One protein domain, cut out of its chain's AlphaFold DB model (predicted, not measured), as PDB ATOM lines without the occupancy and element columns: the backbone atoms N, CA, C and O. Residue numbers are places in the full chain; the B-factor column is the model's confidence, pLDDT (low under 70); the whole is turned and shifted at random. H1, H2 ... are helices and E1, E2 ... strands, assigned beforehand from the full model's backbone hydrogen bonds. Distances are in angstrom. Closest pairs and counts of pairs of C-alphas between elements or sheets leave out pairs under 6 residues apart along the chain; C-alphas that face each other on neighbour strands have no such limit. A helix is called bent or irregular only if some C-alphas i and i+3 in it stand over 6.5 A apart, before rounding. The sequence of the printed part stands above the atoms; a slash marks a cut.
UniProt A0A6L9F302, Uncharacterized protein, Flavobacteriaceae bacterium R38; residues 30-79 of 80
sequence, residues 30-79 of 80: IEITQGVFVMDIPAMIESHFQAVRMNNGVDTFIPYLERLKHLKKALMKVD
ATOM      1  N   ILE A  30      74.911 122.993  56.167       95.75
ATOM      2  CA  ILE A  30      73.626 122.622  56.763       95.75
ATOM      3  C   ILE A  30      72.743 123.845  56.989       95.75
ATOM      4  O   ILE A  30      73.226 124.909  57.377       95.75
ATOM      5  N   GLU A  31      71.447 123.699  56.730       95.81
ATOM      6  CA  GLU A  31      70.435 124.687  57.101       95.81
ATOM      7  C   GLU A  31      69.948 124.385  58.520       95.81
ATOM      8  O   GLU A  31      69.324 123.352  58.756       95.81
ATOM      9  N   ILE A  32      70.257 125.262  59.478       95.50
ATOM     10  CA  ILE A  32      69.890 125.035  60.889       95.50
ATOM     11  C   ILE A  32      68.522 125.630  61.234       95.50
ATOM     12  O   ILE A  32      67.805 125.117  62.092       95.50
ATOM     13  N   THR A  33      68.148 126.702  60.539       92.44
ATOM     14  CA  THR A  33      66.836 127.353  60.580       92.44
ATOM     15  C   THR A  33      66.537 127.921  59.193       92.44
ATOM     16  O   THR A  33      67.445 128.058  58.377       92.44
ATOM     17  N   GLN A  34      65.273 128.252  58.912       92.81
ATOM     18  CA  GLN A  34      64.846 128.701  57.583       92.81
ATOM     19  C   GLN A  34      65.696 129.879  57.070       92.81
ATOM     20  O   GLN A  34      65.698 130.961  57.660       92.81
ATOM     21  N   GLY A  35      66.403 129.664  55.961       93.44
ATOM     22  CA  GLY A  35      67.274 130.644  55.314       93.44
ATOM     23  C   GLY A  35      68.635 130.858  55.987       93.44
ATOM     24  O   GLY A  35      69.393 131.717  55.535       93.44
ATOM     25  N   VAL A  36      68.975 130.102  57.036       93.88
ATOM     26  CA  VAL A  36      70.236 130.236  57.781       93.88
ATOM     27  C   VAL A  36      71.088 128.990  57.601       93.88
ATOM     28  O   VAL A  36      70.763 127.906  58.089       93.88
ATOM     29  N   PHE A  37      72.234 129.177  56.952       95.31
ATOM     30  CA  PHE A  37      73.174 128.106  56.656       95.31
ATOM     31  C   PHE A  37      74.456 128.241  57.471       95.31
ATOM     32  O   PHE A  37      75.008 129.333  57.600       95.31
ATOM     33  N   VAL A  38      74.953 127.109  57.958       95.75
ATOM     34  CA  VAL A  38      76.280 126.975  58.561       95.75
ATOM     35  C   VAL A  38      77.160 126.208  57.583       95.75
ATOM     36  O   VAL A  38      76.766 125.147  57.100       95.75
ATOM     37  N   MET A  39      78.323 126.777  57.265       93.81
ATOM     38  CA  MET A  39      79.321 126.182  56.363       93.81
ATOM     39  C   MET A  39      80.531 125.640  57.131       93.81
ATOM     40  O   MET A  39      81.127 124.652  56.728       93.81
ATOM     41  N   ASP A  40      80.873 126.255  58.268       95.12
ATOM     42  CA  ASP A  40      81.943 125.790  59.151       95.12
ATOM     43  C   ASP A  40      81.342 125.332  60.483       95.12
ATOM     44  O   ASP A  40      81.202 126.097  61.442       95.12
ATOM     45  N   ILE A  41      80.870 124.084  60.488       96.12
ATOM     46  CA  ILE A  41      80.175 123.488  61.631       96.12
ATOM     47  C   ILE A  41      81.110 123.339  62.844       96.12
ATOM     48  O   ILE A  41      80.702 123.764  63.928       96.12
ATOM     49  N   PRO A  42      82.353 122.828  62.712       96.06
ATOM     50  CA  PRO A  42      83.284 122.765  63.837       96.06
ATOM     51  C   PRO A  42      83.560 124.133  64.475       96.06
ATOM     52  O   PRO A  42      83.451 124.261  65.695       96.06
ATOM     53  N   ALA A  43      83.834 125.174  63.674       96.31
ATOM     54  CA  ALA A  43      84.093 126.512  64.213       96.31
ATOM     55  C   ALA A  43      82.857 127.117  64.900       96.31
ATOM     56  O   ALA A  43      82.969 127.810  65.919       96.31
ATOM     57  N   MET A  44      81.659 126.852  64.368       96.38
ATOM     58  CA  MET A  44      80.402 127.252  65.000       96.38
ATOM     59  C   MET A  44      80.243 126.586  66.372       96.38
ATOM     60  O   MET A  44      80.011 127.294  67.349       96.38
ATOM     61  N   ILE A  45      80.438 125.266  66.464       98.06
ATOM     62  CA  ILE A  45      80.327 124.512  67.721       98.06
ATOM     63  C   ILE A  45      81.302 125.063  68.768       98.06
ATOM     64  O   ILE A  45      80.887 125.408  69.875       98.06
ATOM     65  N   GLU A  46      82.582 125.205  68.409       98.12
ATOM     66  CA  GLU A  46      83.621 125.677  69.328       98.12
ATOM     67  C   GLU A  46      83.322 127.084  69.859       98.12
ATOM     68  O   GLU A  46      83.264 127.302  71.072       98.12
ATOM     69  N   SER A  47      83.091 128.044  68.957       97.94
ATOM     70  CA  SER A  47      82.854 129.442  69.332       97.94
ATOM     71  C   SER A  47      81.602 129.618  70.195       97.94
ATOM     72  O   SER A  47      81.599 130.419  71.132       97.94
ATOM     73  N   HIS A  48      80.541 128.857  69.916       98.31
ATOM     74  CA  HIS A  48      79.291 128.959  70.662       98.31
ATOM     75  C   HIS A  48      79.415 128.314  72.042       98.31
ATOM     76  O   HIS A  48      78.981 128.924  73.017       98.31
ATOM     77  N   PHE A  49      80.073 127.157  72.168       98.50
ATOM     78  CA  PHE A  49      80.346 126.588  73.489       98.50
ATOM     79  C   PHE A  49      81.251 127.480  74.333       98.50
ATOM     80  O   PHE A  49      80.986 127.639  75.521       98.50
ATOM     81  N   GLN A  50      82.274 128.114  73.752       98.25
ATOM     82  CA  GLN A  50      83.090 129.083  74.491       98.25
ATOM     83  C   GLN A  50      82.232 130.225  75.051       98.25
ATOM     84  O   GLN A  50      82.314 130.522  76.244       98.25
ATOM     85  N   ALA A  51      81.369 130.822  74.223       98.00
ATOM     86  CA  ALA A  51      80.479 131.900  74.650       98.00
ATOM     87  C   ALA A  51      79.519 131.455  75.768       98.00
ATOM     88  O   ALA A  51      79.373 132.162  76.765       98.00
ATOM     89  N   VAL A  52      78.907 130.275  75.623       97.44
ATOM     90  CA  VAL A  52      77.948 129.714  76.586       97.44
ATOM     91  C   VAL A  52      78.629 129.350  77.909       97.44
ATOM     92  O   VAL A  52      78.113 129.699  78.964       97.44
ATOM     93  N   ARG A  53      79.813 128.725  77.886       97.06
ATOM     94  CA  ARG A  53      80.556 128.368  79.109       97.06
ATOM     95  C   ARG A  53      81.052 129.601  79.867       97.06
ATOM     96  O   ARG A  53      80.966 129.635  81.091       97.06
ATOM     97  N   MET A  54      81.559 130.617  79.162       97.25
ATOM     98  CA  MET A  54      82.041 131.859  79.788       97.25
ATOM     99  C   MET A  54      80.914 132.694  80.408       97.25
ATOM    100  O   MET A  54      81.170 133.470  81.324       97.25
ATOM    101  N   ASN A  55      79.684 132.539  79.913       96.69
ATOM    102  CA  ASN A  55      78.521 133.328  80.318       96.69
ATOM    103  C   ASN A  55      77.365 132.419  80.757       96.69
ATOM    104  O   ASN A  55      76.203 132.675  80.443       96.69
ATOM    105  N   ASN A  56      77.705 131.328  81.439       96.00
ATOM    106  CA  ASN A  56      76.754 130.303  81.841       96.00
ATOM    107  C   ASN A  56      75.642 130.901  82.717       96.00
ATOM    108  O   ASN A  56      75.935 131.562  83.713       96.00
ATOM    109  N   GLY A  57      74.383 130.692  82.324       93.06
ATOM    110  CA  GLY A  57      73.217 131.236  83.023       93.06
ATOM    111  C   GLY A  57      72.898 132.707  82.730       93.06
ATOM    112  O   GLY A  57      71.986 133.262  83.334       93.06
ATOM    113  N   VAL A  58      73.622 133.369  81.816       95.44
ATOM    114  CA  VAL A  58      73.394 134.784  81.474       95.44
ATOM    115  C   VAL A  58      72.497 134.909  80.244       95.44
ATOM    116  O   VAL A  58      72.961 134.727  79.122       95.44
ATOM    117  N   ASP A  59      71.246 135.340  80.419       94.81
ATOM    118  CA  ASP A  59      70.207 135.389  79.369       94.81
ATOM    119  C   ASP A  59      70.631 135.991  78.019       94.81
ATOM    120  O   ASP A  59      70.206 135.535  76.957       94.81
ATOM    121  N   THR A  60      71.517 136.992  78.029       96.75
ATOM    122  CA  THR A  60      72.035 137.625  76.798       96.75
ATOM    123  C   THR A  60      72.745 136.625  75.870       96.75
ATOM    124  O   THR A  60      72.818 136.846  74.661       96.75
ATOM    125  N   PHE A  61      73.234 135.507  76.412       96.88
ATOM    126  CA  PHE A  61      73.949 134.462  75.685       96.88
ATOM    127  C   PHE A  61      73.080 133.253  75.304       96.88
ATOM    128  O   PHE A  61      73.558 132.389  74.566       96.88
ATOM    129  N   ILE A  62      71.791 133.231  75.674       96.75
ATOM    130  CA  ILE A  62      70.821 132.210  75.226       96.75
ATOM    131  C   ILE A  62      70.854 131.980  73.704       96.75
ATOM    132  O   ILE A  62      70.827 130.820  73.290       96.75
ATOM    133  N   PRO A  63      70.975 133.008  72.833       97.19
ATOM    134  CA  PRO A  63      71.012 132.783  71.388       97.19
ATOM    135  C   PRO A  63      72.142 131.855  70.915       97.19
ATOM    136  O   PRO A  63      71.991 131.196  69.885       97.19
ATOM    137  N   TYR A  64      73.260 131.777  71.645       98.00
ATOM    138  CA  TYR A  64      74.354 130.859  71.320       98.00
ATOM    139  C   TYR A  64      73.983 129.411  71.656       98.00
ATOM    140  O   TYR A  64      74.201 128.519  70.834       98.00
ATOM    141  N   LEU A  65      73.351 129.191  72.813       98.00
ATOM    142  CA  LEU A  65      72.835 127.884  73.218       98.00
ATOM    143  C   LEU A  65      71.732 127.396  72.264       98.00
ATOM    144  O   LEU A  65      71.771 126.265  71.787       98.00
ATOM    145  N   GLU A  66      70.789 128.266  71.900       97.75
ATOM    146  CA  GLU A  66      69.709 127.923  70.965       97.75
ATOM    147  C   GLU A  66      70.230 127.586  69.564       97.75
ATOM    148  O   GLU A  66      69.720 126.686  68.896       97.75
ATOM    149  N   ARG A  67      71.296 128.248  69.106       97.81
ATOM    150  CA  ARG A  67      71.943 127.889  67.840       97.81
ATOM    151  C   ARG A  67      72.561 126.492  67.867       97.81
ATOM    152  O   ARG A  67      72.429 125.779  66.872       97.81
ATOM    153  N   LEU A  68      73.176 126.084  68.979       98.31
ATOM    154  CA  LEU A  68      73.674 124.714  69.150       98.31
ATOM    155  C   LEU A  68      72.519 123.700  69.114       98.31
ATOM    156  O   LEU A  68      72.599 122.702  68.398       98.31
ATOM    157  N   LYS A  69      71.393 123.988  69.782       98.00
ATOM    158  CA  LYS A  69      70.188 123.137  69.734       98.00
ATOM    159  C   LYS A  69      69.603 123.023  68.320       98.00
ATOM    160  O   LYS A  69      69.248 121.926  67.883       98.00
ATOM    161  N   HIS A  70      69.538 124.124  67.570       97.94
ATOM    162  CA  HIS A  70      69.103 124.106  66.169       97.94
ATOM    163  C   HIS A  70      70.027 123.272  65.285       97.94
ATOM    164  O   HIS A  70      69.544 122.482  64.475       97.94
ATOM    165  N   LEU A  71      71.343 123.407  65.466       97.50
ATOM    166  CA  LEU A  71      72.321 122.602  64.745       97.50
ATOM    167  C   LEU A  71      72.143 121.108  65.044       97.50
ATOM    168  O   LEU A  71      72.057 120.319  64.107       97.50
ATOM    169  N   LYS A  72      72.012 120.724  66.321       97.25
ATOM    170  CA  LYS A  72      71.713 119.340  66.718       97.25
ATOM    171  C   LYS A  72      70.461 118.818  66.013       97.25
ATOM    172  O   LYS A  72      70.506 117.776  65.367       97.25
ATOM    173  N   LYS A  73      69.361 119.572  66.072       96.31
ATOM    174  CA  LYS A  73      68.099 119.200  65.416       96.31
ATOM    175  C   LYS A  73      68.253 119.038  63.905       96.31
ATOM    176  O   LYS A  73      67.616 118.165  63.327       96.31
ATOM    177  N   ALA A  74      69.043 119.889  63.259       95.38
ATOM    178  CA  ALA A  74      69.293 119.790  61.830       95.38
ATOM    179  C   ALA A  74      70.112 118.538  61.491       95.38
ATOM    180  O   ALA A  74      69.754 117.833  60.557       95.38
ATOM    181  N   LEU A  75      71.144 118.218  62.278       94.81
ATOM    182  CA  LEU A  75      71.972 117.023  62.083       94.81
ATOM    183  C   LEU A  75      71.168 115.730  62.276       94.81
ATOM    184  O   LEU A  75      71.282 114.833  61.457       94.81
ATOM    185  N   MET A  76      70.268 115.677  63.264       93.62
ATOM    186  CA  MET A  76      69.389 114.513  63.468       93.62
ATOM    187  C   MET A  76      68.401 114.275  62.315       93.62
ATOM    188  O   MET A  76      67.909 113.168  62.171       93.62
ATOM    189  N   LYS A  77      68.096 115.295  61.500       85.25
ATOM    190  CA  LYS A  77      67.243 115.150  60.305       85.25
ATOM    191  C   LYS A  77      68.006 114.707  59.059       85.25
ATOM    192  O   LYS A  77      67.375 114.406  58.057       85.25
ATOM    193  N   VAL A  78      69.337 114.786  59.073       66.50
ATOM    194  CA  VAL A  78      70.173 114.366  57.937       66.50
ATOM    195  C   VAL A  78      70.337 112.840  57.912       66.50
ATOM    196  O   VAL A  78      70.644 112.293  56.858       66.50
ATOM    197  N   ASP A  79      70.096 112.168  59.041       55.34
ATOM    198  CA  ASP A  79      70.220 110.713  59.197       55.34
ATOM    199  C   ASP A  79      68.914 109.923  58.910       55.34
ATOM    200  O   ASP A  79      68.924 108.697  59.034       55.34
TER     201      ASP A  79
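This is residues 30 to 79 of the 80 residues of an uncharacterized protein of Flavobacteriaceae bacterium R38 (UniProt A0A6L9F302). Two helices, H1 and H2, lie side by side as a long helical hairpin, and a small two-stranded hairpin, E1 and E2, packs at the end where H1 begins. E1 packs on residues 67 to 75 of H2, and E2 leads into H1. The printed part has 50 residues, with two named strands and then two named helices in the order E1, E2, H1, H2; the sheet E1 - E2 is antiparallel and the class is mostly helix. The whole is compact, with a radius of gyration of the C-alphas of 11.2 A, and elongated in outline, spanning 31 by 19 by 18 A.

E1, residues 30 to 33, and E2, residues 36 to 38, form an antiparallel hairpin, their directions at 143 degrees. N 30 and O 38 are 3.0 A apart and N 36 and O 33 are 2.9 A apart, both within hydrogen-bond range. H1, residues 41 to 54, and E1 are only just apart, at 8.2 A. The closest C-alphas of E2 and H1, those of Val 38 and Met 44, are 7.7 A apart. H2, residues 59 to 76, touches H1 with its residues 61 to 68 alone; their closest C-alphas, those of His 48 and Tyr 64, are 5.3 A apart. These two helices form a helical hairpin and run opposite ways at a shallow tilt of 32 degrees, only just short of steep. The closest C-alphas of E1 and H2, those of Ile 32 and Leu 71, are 5.2 A apart. E2 and H2 are apart. In H1 every O i to N i+4 pair is within hydrogen-bond range; in H2 11 of 14 are.

E1 begins at C-alpha 30, (73.626, 122.622, 56.763), and is 9.1 A long; E2 is 6.9 A long. H1, 20.1 A long, begins at C-alpha 41, (80.175, 123.488, 61.631). H2, 26.3 A long, ends at C-alpha 76, (69.389, 114.513, 63.468); it is irregular, with C-alphas 60 and 63 7.3 A apart.

The C-alphas farthest apart, those of Val 58 and Asp 79, are 33.0 A apart. The printed part has no cut, and the links E1 to E2, E2 to H1 and H1 to H2 are tight. The mean pLDDT of the printed part is 94.7, with residues 78 to 79 under 70.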